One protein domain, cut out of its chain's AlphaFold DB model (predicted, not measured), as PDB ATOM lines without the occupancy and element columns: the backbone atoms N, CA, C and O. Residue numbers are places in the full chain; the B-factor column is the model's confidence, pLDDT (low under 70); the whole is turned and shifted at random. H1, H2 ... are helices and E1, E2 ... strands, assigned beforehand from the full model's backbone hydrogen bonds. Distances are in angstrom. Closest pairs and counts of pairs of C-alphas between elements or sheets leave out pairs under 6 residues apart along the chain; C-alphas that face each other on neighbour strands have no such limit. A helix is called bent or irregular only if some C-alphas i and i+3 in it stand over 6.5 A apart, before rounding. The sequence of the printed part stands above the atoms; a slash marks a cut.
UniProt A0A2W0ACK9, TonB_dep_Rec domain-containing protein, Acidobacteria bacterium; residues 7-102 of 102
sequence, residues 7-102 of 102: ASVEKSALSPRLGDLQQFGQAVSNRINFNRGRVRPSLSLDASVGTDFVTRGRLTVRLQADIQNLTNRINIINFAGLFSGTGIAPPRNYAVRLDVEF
ATOM      1  N   ALA A   7      49.636  11.613 -36.599       59.62
ATOM      2  CA  ALA A   7      48.714  11.281 -37.689       59.62
ATOM      3  C   ALA A   7      49.384  10.582 -38.895       59.62
ATOM      4  O   ALA A   7      48.748   9.799 -39.603       59.62
ATOM      5  N   SER A   8      50.675  10.830 -39.139       56.88
ATOM      6  CA  SER A   8      51.405  10.232 -40.269       56.88
ATOM      7  C   SER A   8      51.800   8.773 -40.012       56.88
ATOM      8  O   SER A   8      51.886   7.977 -40.949       56.88
ATOM      9  N   VAL A   9      52.008   8.406 -38.744       59.59
ATOM     10  CA  VAL A   9      52.322   7.032 -38.314       59.59
ATOM     11  C   VAL A   9      51.074   6.149 -38.410       59.59
ATOM     12  O   VAL A   9      51.145   5.016 -38.888       59.59
ATOM     13  N   GLU A  10      49.914   6.693 -38.043       58.56
ATOM     14  CA  GLU A  10      48.632   5.984 -38.045       58.56
ATOM     15  C   GLU A  10      48.191   5.593 -39.465       58.56
ATOM     16  O   GLU A  10      47.873   4.433 -39.732       58.56
ATOM     17  N   LYS A  11      48.290   6.520 -40.428       56.19
ATOM     18  CA  LYS A  11      47.974   6.254 -41.842       56.19
ATOM     19  C   LYS A  11      48.910   5.210 -42.471       56.19
ATOM     20  O   LYS A  11      48.462   4.391 -43.274       56.19
ATOM     21  N   SER A  12      50.189   5.204 -42.084       59.22
ATOM     22  CA  SER A  12      51.180   4.223 -42.550       59.22
ATOM     23  C   SER A  12      50.879   2.810 -42.032       59.22
ATOM     24  O   SER A  12      50.891   1.856 -42.805       59.22
ATOM     25  N   ALA A  13      50.491   2.673 -40.760       62.19
ATOM     26  CA  ALA A  13      50.107   1.387 -40.169       62.19
ATOM     27  C   ALA A  13      48.746   0.855 -40.669       62.19
ATOM     28  O   ALA A  13      48.497  -0.352 -40.650       62.19
ATOM     29  N   LEU A  14      47.856   1.746 -41.119       60.69
ATOM     30  CA  LEU A  14      46.542   1.401 -41.672       60.69
ATOM     31  C   LEU A  14      46.591   1.037 -43.163       60.69
ATOM     32  O   LEU A  14      45.746   0.274 -43.624       60.69
ATOM     33  N   SER A  15      47.579   1.530 -43.913       64.50
ATOM     34  CA  SER A  15      47.692   1.302 -45.365       64.50
ATOM     35  C   SER A  15      47.747  -0.186 -45.770       64.50
ATOM     36  O   SER A  15      47.021  -0.557 -46.693       64.50
ATOM     37  N   PRO A  16      48.501  -1.070 -45.078       67.75
ATOM     38  CA  PRO A  16      48.504  -2.505 -45.375       67.75
ATOM     39  C   PRO A  16      47.133  -3.147 -45.136       67.75
ATOM     40  O   PRO A  16      46.612  -3.850 -45.995       67.75
ATOM     41  N   ARG A  17      46.495  -2.809 -44.006       69.50
ATOM     42  CA  ARG A  17      45.176  -3.339 -43.621       69.50
ATOM     43  C   ARG A  17      44.070  -2.888 -44.573       69.50
ATOM     44  O   ARG A  17      43.141  -3.641 -44.841       69.50
ATOM     45  N   LEU A  18      44.164  -1.666 -45.100       71.94
ATOM     46  CA  LEU A  18      43.254  -1.171 -46.134       71.94
ATOM     47  C   LEU A  18      43.416  -1.955 -47.443       71.94
ATOM     48  O   LEU A  18      42.413  -2.247 -48.093       71.94
ATOM     49  N   GLY A  19      44.646  -2.332 -47.800       72.75
ATOM     50  CA  GLY A  19      44.917  -3.222 -48.931       72.75
ATOM     51  C   GLY A  19      44.264  -4.594 -48.758       72.75
ATOM     52  O   GLY A  19      43.582  -5.066 -49.668       72.75
ATOM     53  N   ASP A  20      44.384  -5.190 -47.571       73.62
ATOM     54  CA  ASP A  20      43.783  -6.493 -47.253       73.62
ATOM     55  C   ASP A  20      42.247  -6.450 -47.320       73.62
ATOM     56  O   ASP A  20      41.608  -7.331 -47.903       73.62
ATOM     57  N   LEU A  21      41.638  -5.386 -46.789       76.94
ATOM     58  CA  LEU A  21      40.189  -5.175 -46.849       76.94
ATOM     59  C   LEU A  21      39.693  -4.962 -48.282       76.94
ATOM     60  O   LEU A  21      38.638  -5.481 -48.651       76.94
ATOM     61  N   GLN A  22      40.447  -4.230 -49.106       77.88
ATOM     62  CA  GLN A  22      40.114  -4.052 -50.518       77.88
ATOM     63  C   GLN A  22      40.167  -5.380 -51.274       77.88
ATOM     64  O   GLN A  22      39.237  -5.699 -52.014       77.88
ATOM     65  N   GLN A  23      41.211  -6.183 -51.060       79.81
ATOM     66  CA  GLN A  23      41.338  -7.499 -51.690       79.81
ATOM     67  C   GLN A  23      40.216  -8.447 -51.258       79.81
ATOM     68  O   GLN A  23      39.602  -9.102 -52.102       79.81
ATOM     69  N   PHE A  24      39.891  -8.474 -49.963       80.06
ATOM     70  CA  PHE A  24      38.785  -9.270 -49.439       80.06
ATOM     71  C   PHE A  24      37.436  -8.832 -50.025       80.06
ATOM     72  O   PHE A  24      36.670  -9.665 -50.514       80.06
ATOM     73  N   GLY A  25      37.166  -7.523 -50.059       82.69
ATOM     74  CA  GLY A  25      35.947  -6.963 -50.646       82.69
ATOM     75  C   GLY A  25      35.790  -7.312 -52.129       82.69
ATOM     76  O   GLY A  25      34.705  -7.704 -52.558       82.69
ATOM     77  N   GLN A  26      36.882  -7.257 -52.896       84.62
ATOM     78  CA  GLN A  26      36.894  -7.683 -54.300       84.62
ATOM     79  C   GLN A  26      36.656  -9.190 -54.455       84.62
ATOM     80  O   GLN A  26      35.916  -9.634 -55.333       84.62
ATOM     81  N   ALA A  27      37.243 -10.013 -53.589       85.31
ATOM     82  CA  ALA A  27      37.042 -11.455 -53.638       85.31
ATOM     83  C   ALA A  27      35.582 -11.851 -53.332       85.31
ATOM     84  O   ALA A  27      35.055 -12.777 -53.953       85.31
ATOM     85  N   VAL A  28      34.901 -11.115 -52.445       83.75
ATOM     86  CA  VAL A  28      33.465 -11.278 -52.156       83.75
ATOM     87  C   VAL A  28      32.599 -10.782 -53.321       83.75
ATOM     88  O   VAL A  28      31.717 -11.512 -53.779       83.75
ATOM     89  N   SER A  29      32.862  -9.585 -53.858       84.88
ATOM     90  CA  SER A  29      32.085  -9.016 -54.974       84.88
ATOM     91  C   SER A  29      32.147  -9.898 -56.231       84.88
ATOM     92  O   SER A  29      31.131 -10.124 -56.897       84.88
ATOM     93  N   ASN A  30      33.300 -10.522 -56.492       87.38
ATOM     94  CA  ASN A  30      33.499 -11.484 -57.578       87.38
ATOM     95  C   ASN A  30      32.620 -12.736 -57.464       87.38
ATOM     96  O   ASN A  30      32.416 -13.452 -58.450       87.38
ATOM     97  N   ARG A  31      32.038 -13.012 -56.297       86.06
ATOM     98  CA  ARG A  31      31.110 -14.130 -56.091       86.06
ATOM     99  C   ARG A  31      29.644 -13.712 -56.169       86.06
ATOM    100  O   ARG A  31      28.784 -14.581 -56.113       86.06
ATOM    101  N   ILE A  32      29.341 -12.436 -56.400       85.69
ATOM    102  CA  ILE A  32      27.970 -11.922 -56.502       85.69
ATOM    103  C   ILE A  32      27.649 -11.565 -57.955       85.69
ATOM    104  O   ILE A  32      28.327 -10.761 -58.598       85.69
ATOM    105  N   ASN A  33      26.593 -12.164 -58.503       84.69
ATOM    106  CA  ASN A  33      26.016 -11.746 -59.770       84.69
ATOM    107  C   ASN A  33      25.026 -10.604 -59.516       84.69
ATOM    108  O   ASN A  33      23.850 -10.844 -59.232       84.69
ATOM    109  N   PHE A  34      25.509  -9.368 -59.641       82.94
ATOM    110  CA  PHE A  34      24.711  -8.159 -59.421       82.94
ATOM    111  C   PHE A  34      23.521  -8.042 -60.383       82.94
ATOM    112  O   PHE A  34      22.450  -7.627 -59.957       82.94
ATOM    113  N   ASN A  35      23.648  -8.513 -61.629       85.94
ATOM    114  CA  ASN A  35      22.559  -8.467 -62.616       85.94
ATOM    115  C   ASN A  35      21.372  -9.352 -62.224       85.94
ATOM    116  O   ASN A  35      20.240  -9.081 -62.604       85.94
ATOM    117  N   ARG A  36      21.636 -10.443 -61.495       82.69
ATOM    118  CA  ARG A  36      20.604 -11.387 -61.045       82.69
ATOM    119  C   ARG A  36      20.262 -11.234 -59.563       82.69
ATOM    120  O   ARG A  36      19.357 -11.921 -59.102       82.69
ATOM    121  N   GLY A  37      20.989 -10.403 -58.810       80.25
ATOM    122  CA  GLY A  37      20.860 -10.296 -57.352       80.25
ATOM    123  C   GLY A  37      21.132 -11.616 -56.619       80.25
ATOM    124  O   GLY A  37      20.545 -11.879 -55.573       80.25
ATOM    125  N   ARG A  38      21.963 -12.496 -57.194       82.69
ATOM    126  CA  ARG A  38      22.222 -13.850 -56.673       82.69
ATOM    127  C   ARG A  38      23.714 -14.106 -56.543       82.69
ATOM    128  O   ARG A  38      24.518 -13.577 -57.306       82.69
ATOM    129  N   VAL A  39      24.079 -14.978 -55.613       84.56
ATOM    130  CA  VAL A  39      25.440 -15.512 -55.514       84.56
ATOM    131  C   VAL A  39      25.733 -16.382 -56.742       84.56
ATOM    132  O   VAL A  39      24.855 -17.085 -57.246       84.56
ATOM    133  N   ARG A  40      26.959 -16.306 -57.263       87.75
ATOM    134  CA  ARG A  40      27.446 -17.189 -58.329       87.75
ATOM    135  C   ARG A  40      27.596 -18.618 -57.790       87.75
ATOM    136  O   ARG A  40      28.002 -18.772 -56.640       87.75
ATOM    137  N   PRO A  41      27.365 -19.655 -58.612       87.12
ATOM    138  CA  PRO A  41      27.626 -21.033 -58.212       87.12
ATOM    139  C   PRO A  41      29.035 -21.210 -57.629       87.12
ATOM    140  O   PRO A  41      30.018 -20.637 -58.121       87.12
ATOM    141  N   SER A  42      29.130 -22.005 -56.570       86.44
ATOM    142  CA  SER A  42      30.378 -22.344 -55.900       86.44
ATOM    143  C   SER A  42      30.588 -23.855 -55.906       86.44
ATOM    144  O   SER A  42      29.641 -24.635 -55.927       86.44
ATOM    145  N   LEU A  43      31.858 -24.251 -55.912       88.31
ATOM    146  CA  LEU A  43      32.303 -25.623 -55.725       88.31
ATOM    147  C   LEU A  43      33.311 -25.596 -54.577       88.31
ATOM    148  O   LEU A  43      34.281 -24.833 -54.641       88.31
ATOM    149  N   SER A  44      33.066 -26.406 -53.552       91.25
ATOM    150  CA  SER A  44      34.039 -26.717 -52.506       91.25
ATOM    151  C   SER A  44      34.458 -28.173 -52.650       91.25
ATOM    152  O   SER A  44      33.655 -29.008 -53.064       91.25
ATOM    153  N   LEU A  45      35.716 -28.453 -52.328       95.31
ATOM    154  CA  LEU A  45      36.264 -29.800 -52.276       95.31
ATOM    155  C   LEU A  45      36.857 -29.991 -50.889       95.31
ATOM    156  O   LEU A  45      37.659 -29.158 -50.468       95.31
ATOM    157  N   ASP A  46      36.491 -31.085 -50.239       96.81
ATOM    158  CA  ASP A  46      36.973 -31.470 -48.918       96.81
ATOM    159  C   ASP A  46      37.655 -32.843 -49.028       96.81
ATOM    160  O   ASP A  46      37.349 -33.623 -49.934       96.81
ATOM    161  N   ALA A  47      38.612 -33.126 -48.147       97.81
ATOM    162  CA  ALA A  47      39.347 -34.385 -48.116       97.81
ATOM    163  C   ALA A  47      39.554 -34.835 -46.673       97.81
ATOM    164  O   ALA A  47      39.768 -34.015 -45.781       97.81
ATOM    165  N   SER A  48      39.515 -36.144 -46.460       98.00
ATOM    166  CA  SER A  48      39.699 -36.761 -45.152       98.00
ATOM    167  C   SER A  48      40.522 -38.031 -45.296       98.00
ATOM    168  O   SER A  48      40.366 -38.770 -46.271       98.00
ATOM    169  N   VAL A  49      41.406 -38.274 -44.334       97.88
ATOM    170  CA  VAL A  49      42.166 -39.516 -44.211       97.88
ATOM    171  C   VAL A  49      42.171 -39.953 -42.754       97.88
ATOM    172  O   VAL A  49      42.331 -39.135 -41.851       97.88
ATOM    173  N   GLY A  50      42.005 -41.250 -42.515       97.00
ATOM    174  CA  GLY A  50      42.043 -41.815 -41.174       97.00
ATOM    175  C   GLY A  50      42.602 -43.228 -41.166       97.00
ATOM    176  O   GLY A  50      42.535 -43.935 -42.170       97.00
ATOM    177  N   THR A  51      43.175 -43.621 -40.031       97.62
ATOM    178  CA  THR A  51      43.702 -44.967 -39.807       97.62
ATOM    179  C   THR A  51      43.548 -45.373 -38.348       97.62
ATOM    180  O   THR A  51      43.739 -44.560 -37.440       97.62
ATOM    181  N   ASP A  52      43.275 -46.654 -38.127       96.69
ATOM    182  CA  ASP A  52      43.431 -47.279 -36.817       96.69
ATOM    183  C   ASP A  52      44.920 -47.612 -36.671       96.69
ATOM    184  O   ASP A  52      45.455 -48.428 -37.424       96.69
ATOM    185  N   PHE A  53      45.632 -46.906 -35.790       93.06
ATOM    186  CA  PHE A  53      47.085 -47.076 -35.646       93.06
ATOM    187  C   PHE A  53      47.459 -48.008 -34.488       93.06
ATOM    188  O   PHE A  53      48.563 -48.552 -34.465       93.06
ATOM    189  N   VAL A  54      46.539 -48.232 -33.545       92.50
ATOM    190  CA  VAL A  54      46.648 -49.283 -32.529       92.50
ATOM    191  C   VAL A  54      45.333 -50.041 -32.471       92.50
ATOM    192  O   VAL A  54      44.287 -49.455 -32.220       92.50
ATOM    193  N   THR A  55      45.413 -51.360 -32.604       91.19
ATOM    194  CA  THR A  55      44.312 -52.274 -32.297       91.19
ATOM    195  C   THR A  55      44.895 -53.405 -31.458       91.19
ATOM    196  O   THR A  55      45.707 -54.195 -31.944       91.19
ATOM    197  N   ARG A  56      44.569 -53.445 -30.162       92.75
ATOM    198  CA  ARG A  56      45.061 -54.461 -29.217       92.75
ATOM    199  C   ARG A  56      43.958 -54.880 -28.253       92.75
ATOM    200  O   ARG A  56      43.627 -54.157 -27.317       92.75
ATOM    201  N   GLY A  57      43.441 -56.093 -28.430       91.81
ATOM    202  CA  GLY A  57      42.364 -56.608 -27.586       91.81
ATOM    203  C   GLY A  57      41.117 -55.736 -27.715       91.81
ATOM    204  O   GLY A  57      40.557 -55.646 -28.801       91.81
ATOM    205  N   ARG A  58      40.700 -55.098 -26.614       92.31
ATOM    206  CA  ARG A  58      39.569 -54.153 -26.592       92.31
ATOM    207  C   ARG A  58      39.970 -52.698 -26.855       92.31
ATOM    208  O   ARG A  58      39.102 -51.873 -27.081       92.31
ATOM    209  N   LEU A  59      41.271 -52.395 -26.859       95.25
ATOM    210  CA  LEU A  59      41.775 -51.052 -27.125       95.25
ATOM    211  C   LEU A  59      41.892 -50.811 -28.632       95.25
ATOM    212  O   LEU A  59      42.687 -51.482 -29.301       95.25
ATOM    213  N   THR A  60      41.189 -49.798 -29.131       96.88
ATOM    214  CA  THR A  60      41.379 -49.254 -30.481       96.88
ATOM    215  C   THR A  60      41.736 -47.780 -30.391       96.88
ATOM    216  O   THR A  60      41.103 -47.023 -29.659       96.88
ATOM    217  N   VAL A  61      42.756 -47.367 -31.141       97.69
ATOM    218  CA  VAL A  61      43.139 -45.963 -31.262       97.69
ATOM    219  C   VAL A  61      43.163 -45.556 -32.728       97.69
ATOM    220  O   VAL A  61      43.906 -46.128 -33.535       97.69
ATOM    221  N   ARG A  62      42.357 -44.547 -33.057       97.75
ATOM    222  CA  ARG A  62      42.165 -44.024 -34.410       97.75
ATOM    223  C   ARG A  62      42.694 -42.605 -34.515       97.75
ATOM    224  O   ARG A  62      42.416 -41.764 -33.665       97.75
ATOM    225  N   LEU A  63      43.431 -42.338 -35.587       97.94
ATOM    226  CA  LEU A  63      43.876 -41.003 -35.968       97.94
ATOM    227  C   LEU A  63      43.181 -40.601 -37.269       97.94
ATOM    228  O   LEU A  63      43.205 -41.360 -38.236       97.94
ATOM    229  N   GLN A  64      42.603 -39.403 -37.305       98.06
ATOM    230  CA  GLN A  64      41.965 -38.828 -38.487       98.06
ATOM    231  C   GLN A  64      42.460 -37.400 -38.721       98.06
ATOM    232  O   GLN A  64      42.640 -36.631 -37.778       98.06
ATOM    233  N   ALA A  65      42.658 -37.046 -39.986       98.25
ATOM    234  CA  ALA A  65      42.959 -35.699 -40.434       98.25
ATOM    235  C   ALA A  65      41.973 -35.285 -41.532       98.25
ATOM    236  O   ALA A  65      41.755 -36.016 -42.500       98.25
ATOM    237  N   ASP A  66      41.410 -34.092 -41.385       98.06
ATOM    238  CA  ASP A  66      40.422 -33.515 -42.287       98.06
ATOM    239  C   ASP A  66      40.937 -32.182 -42.838       98.06
ATOM    240  O   ASP A  66      41.513 -31.364 -42.115       98.06
ATOM    241  N   ILE A  67      40.697 -31.949 -44.125       98.06
ATOM    242  CA  ILE A  67      40.949 -30.681 -44.805       98.06
ATOM    243  C   ILE A  67      39.647 -30.254 -45.466       98.06
ATOM    244  O   ILE A  67      39.127 -30.945 -46.341       98.06
ATOM    245  N   GLN A  68      39.138 -29.092 -45.083       96.88
ATOM    246  CA  GLN A  68      37.961 -28.499 -45.705       96.88
ATOM    247  C   GLN A  68      38.373 -27.346 -46.612       96.88
ATOM    248  O   GLN A  68      39.322 -26.612 -46.320       96.88
ATOM    249  N   ASN A  69      37.644 -27.163 -47.709       95.06
ATOM    250  CA  ASN A  69      37.896 -26.156 -48.731       95.06
ATOM    251  C   ASN A  69      39.333 -26.252 -49.287       95.06
ATOM    252  O   ASN A  69      40.113 -25.293 -49.274       95.06
ATOM    253  N   LEU A  70      39.687 -27.419 -49.839       94.31
ATOM    254  CA  LEU A  70      40.981 -27.697 -50.476       94.31
ATOM    255  C   LEU A  70      41.319 -26.697 -51.575       94.31
ATOM    256  O   LEU A  70      42.489 -26.440 -51.822       94.31
ATOM    257  N   THR A  71      40.334 -26.095 -52.237       93.12
ATOM    258  CA  THR A  71      40.595 -25.084 -53.277       93.12
ATOM    259  C   THR A  71      40.830 -23.680 -52.711       93.12
ATOM    260  O   THR A  71      41.199 -22.783 -53.464       93.12
ATOM    261  N   ASN A  72      40.653 -23.495 -51.396       91.44
ATOM    262  CA  ASN A  72      40.722 -22.223 -50.674       91.44
ATOM    263  C   ASN A  72      39.912 -21.104 -51.346       91.44
ATOM    264  O   ASN A  72      40.348 -19.955 -51.433       91.44
ATOM    265  N   ARG A  73      38.734 -21.445 -51.877       89.56
ATOM    266  CA  ARG A  73      37.845 -20.465 -52.502       89.56
ATOM    267  C   ARG A  73      36.961 -19.826 -51.445       89.56
ATOM    268  O   ARG A  73      36.425 -20.512 -50.580       89.56
ATOM    269  N   ILE A  74      36.731 -18.521 -51.571       88.50
ATOM    270  CA  ILE A  74      35.673 -17.858 -50.808       88.50
ATOM    271  C   ILE A  74      34.333 -18.409 -51.293       88.50
ATOM    272  O   ILE A  74      33.996 -18.309 -52.480       88.50
ATOM    273  N   ASN A  75      33.582 -19.006 -50.377       86.69
ATOM    274  CA  ASN A  75      32.259 -19.549 -50.644       86.69
ATOM    275  C   ASN A  75      31.238 -18.710 -49.885       86.69
ATOM    276  O   ASN A  75      31.283 -18.618 -48.663       86.69
ATOM    277  N   ILE A  76      30.338 -18.068 -50.624       85.62
ATOM    278  CA  ILE A  76      29.240 -17.300 -50.042       85.62
ATOM    279  C   ILE A  76      28.039 -18.242 -49.958       85.62
ATOM    280  O   ILE A  76      27.589 -18.755 -50.981       85.62
ATOM    281  N   ILE A  77      27.568 -18.498 -48.740       79.00
ATOM    282  CA  ILE A  77      26.459 -19.417 -48.444       79.00
ATOM    283  C   ILE A  77      25.130 -18.707 -48.698       79.00
ATOM    284  O   ILE A  77      24.226 -19.256 -49.322       79.00
ATOM    285  N   ASN A  78      25.026 -17.457 -48.245       70.75
ATOM    286  CA  ASN A  78      23.888 -16.600 -48.521       70.75
ATOM    287  C   ASN A  78      24.342 -15.153 -48.744       70.75
ATOM    288  O   ASN A  78      25.369 -14.696 -48.243       70.75
ATOM    289  N   PHE A  79      23.561 -14.435 -49.539       65.88
ATOM    290  CA  PHE A  79      23.682 -12.996 -49.703       65.88
ATOM    291  C   PHE A  79      22.317 -12.412 -49.371       65.88
ATOM    292  O   PHE A  79      21.420 -12.400 -50.215       65.88
ATOM    293  N   ALA A  80      22.125 -12.027 -48.113       58.47
ATOM    294  CA  ALA A  80      20.842 -11.567 -47.608       58.47
ATOM    295  C   ALA A  80      20.856 -10.036 -47.462       58.47
ATOM    296  O   ALA A  80      20.781  -9.489 -46.370       58.47
ATOM    297  N   GLY A  81      20.981  -9.328 -48.590       60.78
ATOM    298  CA  GLY A  81      20.895  -7.862 -48.654       60.78
ATOM    299  C   GLY A  81      21.806  -7.099 -47.674       60.78
ATOM    300  O   GLY A  81      22.688  -7.654 -47.026       60.78
ATOM    301  N   LEU A  82      21.593  -5.786 -47.562       58.41
ATOM    302  CA  LEU A  82      22.372  -4.920 -46.661       58.41
ATOM    303  C   LEU A  82      22.046  -5.141 -45.174       58.41
ATOM    304  O   LEU A  82      22.844  -4.782 -44.316       58.41
ATOM    305  N   PHE A  83      20.886  -5.736 -44.873       61.69
ATOM    306  CA  PHE A  83      20.331  -5.796 -43.517       61.69
ATOM    307  C   PHE A  83      20.358  -7.187 -42.874       61.69
ATOM    308  O   PHE A  83      20.208  -7.279 -41.662       61.69
ATOM    309  N   SER A  84      20.547  -8.264 -43.645       62.97
ATOM    310  CA  SER A  84      20.580  -9.638 -43.110       62.97
ATOM    311  C   SER A  84      21.972 -10.281 -43.181       62.97
ATOM    312  O   SER A  84      22.139 -11.417 -42.742       62.97
ATOM    313  N   GLY A  85      22.983  -9.542 -43.647       67.06
ATOM    314  CA  GLY A  85      24.378  -9.975 -43.649       67.06
ATOM    315  C   GLY A  85      24.724 -10.942 -44.786       67.06
ATOM    316  O   GLY A  85      23.866 -11.547 -45.430       67.06
ATOM    317  N   THR A  86      26.023 -11.062 -45.066       75.81
ATOM    318  CA  THR A  86      26.559 -12.041 -46.023       75.81
ATOM    319  C   THR A  86      27.183 -13.188 -45.243       75.81
ATOM    320  O   THR A  86      28.179 -12.996 -44.549       75.81
ATOM    321  N   GLY A  87      26.603 -14.380 -45.352       82.88
ATOM    322  CA  GLY A  87      27.153 -15.598 -44.775       82.88
ATOM    323  C   GLY A  87      28.315 -16.096 -45.621       82.88
ATOM    324  O   GLY A  87      28.116 -16.582 -46.738       82.88
ATOM    325  N   ILE A  88      29.528 -15.976 -45.092       86.69
ATOM    326  CA  ILE A  88      30.751 -16.462 -45.732       86.69
ATOM    327  C   ILE A  88      31.145 -17.772 -45.053       86.69
ATOM    328  O   ILE A  88      31.254 -17.836 -43.831       86.69
ATOM    329  N   ALA A  89      31.331 -18.822 -45.848       88.81
ATOM    330  CA  ALA A  89      31.837 -20.090 -45.349       88.81
ATOM    331  C   ALA A  89      33.281 -19.929 -44.847       88.81
ATOM    332  O   ALA A  89      34.016 -19.084 -45.371       88.81
ATOM    333  N   PRO A  90      33.722 -20.766 -43.894       89.31
ATOM    334  CA  PRO A  90      35.101 -20.749 -43.433       89.31
ATOM    335  C   PRO A  90      36.117 -20.836 -44.591       89.31
ATOM    336  O   PRO A  90      35.863 -21.515 -45.599       89.31
ATOM    337  N   PRO A  91      37.286 -20.178 -44.463       91.56
ATOM    338  CA  PRO A  91      38.403 -20.400 -45.378       91.56
ATOM    339  C   PRO A  91      38.907 -21.847 -45.262       91.56
ATOM    340  O   PRO A  91      38.391 -22.630 -44.455       91.56
ATOM    341  N   ARG A  92      39.920 -22.216 -46.063       95.38
ATOM    342  CA  ARG A  92      40.561 -23.530 -45.923       95.38
ATOM    343  C   ARG A  92      40.933 -23.773 -44.465       95.38
ATOM    344  O   ARG A  92      41.657 -22.975 -43.871       95.38
ATOM    345  N   ASN A  93      40.434 -24.871 -43.917       96.25
ATOM    346  CA  ASN A  93      40.665 -25.241 -42.533       96.25
ATOM    347  C   ASN A  93      41.086 -26.706 -42.431       96.25
ATOM    348  O   ASN A  93      40.892 -27.497 -43.357       96.25
ATOM    349  N   TYR A  94      41.713 -27.014 -41.303       97.69
ATOM    350  CA  TYR A  94      42.317 -28.302 -41.017       97.69
ATOM    351  C   TYR A  94      41.835 -28.757 -39.646       97.69
ATOM    352  O   TYR A  94      41.795 -27.951 -38.712       97.69
ATOM    353  N   ALA A  95      41.512 -30.036 -39.515       98.06
ATOM    354  CA  ALA A  95      41.193 -30.653 -38.237       98.06
ATOM    355  C   ALA A  95      41.953 -31.971 -38.088       98.06
ATOM    356  O   ALA A  95      42.199 -32.674 -39.065       98.06
ATOM    357  N   VAL A  96      42.328 -32.298 -36.854       97.81
ATOM    358  CA  VAL A  96      42.931 -33.585 -36.495       97.81
ATOM    359  C   VAL A  96      42.162 -34.135 -35.303       97.81
ATOM    360  O   VAL A  96      41.917 -33.406 -34.341       97.81
ATOM    361  N   ARG A  97      41.775 -35.409 -35.369       97.62
ATOM    362  CA  ARG A  97      41.051 -36.116 -34.310       97.62
ATOM    363  C   ARG A  97      41.813 -37.367 -33.894       97.62
ATOM    364  O   ARG A  97      42.317 -38.100 -34.742       97.62
ATOM    365  N   LEU A  98      41.868 -37.589 -32.585       97.75
ATOM    366  CA  LEU A  98      42.354 -38.809 -31.958       97.75
ATOM    367  C   LEU A  98      41.196 -39.423 -31.170       97.75
ATOM    368  O   LEU A  98      40.728 -38.804 -30.217       97.75
ATOM    369  N   ASP A  99      40.768 -40.620 -31.556       97.50
ATOM    370  CA  ASP A  99      39.715 -41.367 -30.868       97.50
ATOM    371  C   ASP A  99      40.322 -42.592 -30.173       97.50
ATOM    372  O   ASP A  99      41.136 -43.309 -30.761       97.50
ATOM    373  N   VAL A 100      39.936 -42.824 -28.916       97.25
ATOM    374  CA  VAL A 100      40.384 -43.955 -28.088       97.25
ATOM    375  C   VAL A 100      39.148 -44.704 -27.594       97.25
ATOM    376  O   VAL A 100      38.315 -44.123 -26.902       97.25
ATOM    377  N   GLU A 101      39.047 -45.987 -27.925       95.31
ATOM    378  CA  GLU A 101      37.937 -46.877 -27.560       95.31
ATOM    379  C   GLU A 101      38.463 -48.068 -26.739       95.31
ATOM    380  O   GLU A 101      39.563 -48.552 -27.020       95.31
ATOM    381  N   PHE A 102      37.718 -48.505 -25.713       92.75
ATOM    382  CA  PHE A 102      38.125 -49.522 -24.728       92.75
ATOM    383  C   PHE A 102      36.990 -50.467 -24.307       92.75
ATOM    384  O   PHE A 102      35.817 -50.034 -24.312       92.75
TER     385      PHE A 102
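This is residues 7 to 102 of the 102 residues of the protein "TonB_dep_Rec domain-containing protein" of Acidobacteria bacterium (UniProt A0A2W0ACK9). The model has roughly the shape of an L: one arm is a long, narrow sheet of three strands, E1, E2 and E5, with no helix on either face, and the other is the long kinked helix H1, whose residues 7 to 23 stick out free. Near the corner lie the long link from H1 to E1 and a small pair of strands, E3 and E4, with the very short helix H2 in the turn between them. The printed part has 96 residues, with two named helices and five named strands in the order H1, E1, E2, E3, H2, E4, E5. Both sheets, E1 - E2 - E5 and E3 - E4, are antiparallel, and the class is mixed, helices and strands. The whole is extended, with a radius of gyration of the C-alphas of 21.0 A and spans of 65 by 43 by 24 A.

H1, residues 7 to 29, begins at C-alpha 7 at (48.714, 11.281, -37.689) and measures 31.4 A. It has a kink of 36 degrees near residue 14 and is only just irregular: C-alphas 13 and 16 are 6.7 A apart. E1, residues 47 to 56, is 28.2 A long and starts at C-alpha 47 at (39.347, -34.385, -48.116). E2, residues 59 to 68, is 29.5 A long. E3 holds residues 76 to 79, H2 residues 81 to 84 and E4 residues 86 to 88. E5, residues 93 to 101, is 26.5 A long and ends at C-alpha 101 at (37.937, -46.877, -27.560).

H1 is not on the sheet of E1, E2 and E5. Its closest C-alphas to E3 are those of Val 28 and Ile 76, 7.7 A apart, while H1 and E4 are apart. In H1, 17 of 19 O i to N i+4 pairs are within hydrogen-bond range; H2 is too short for such a pair. E1 and E2 form a hairpin, antiparallel at 170 degrees, with N 49 and O 65 within hydrogen-bond range at 2.9 A. E2, the inner strand, is also antiparallel to E5, at 169 degrees, with N 64 and O 97 at 2.9 A. The sheet is twisted, its C-alphas lying up to 4.2 A off its best plane. E3 and E4 are antiparallel at 178 degrees, with N 77 and O 87 at 2.8 A. H2 is not on the three-stranded sheet.

The C-alphas farthest apart are those of Ala 7 and Gly 57, 68.9 A. The printed part has no cut. The link from H1 to E1, residues 30 to 46, is long; within it residues 32 to 33 pair with residues 38 to 39, antiparallel. The mean pLDDT of the printed part is 84.4, and residues 7 to 17 and 79 to 85 are under 70.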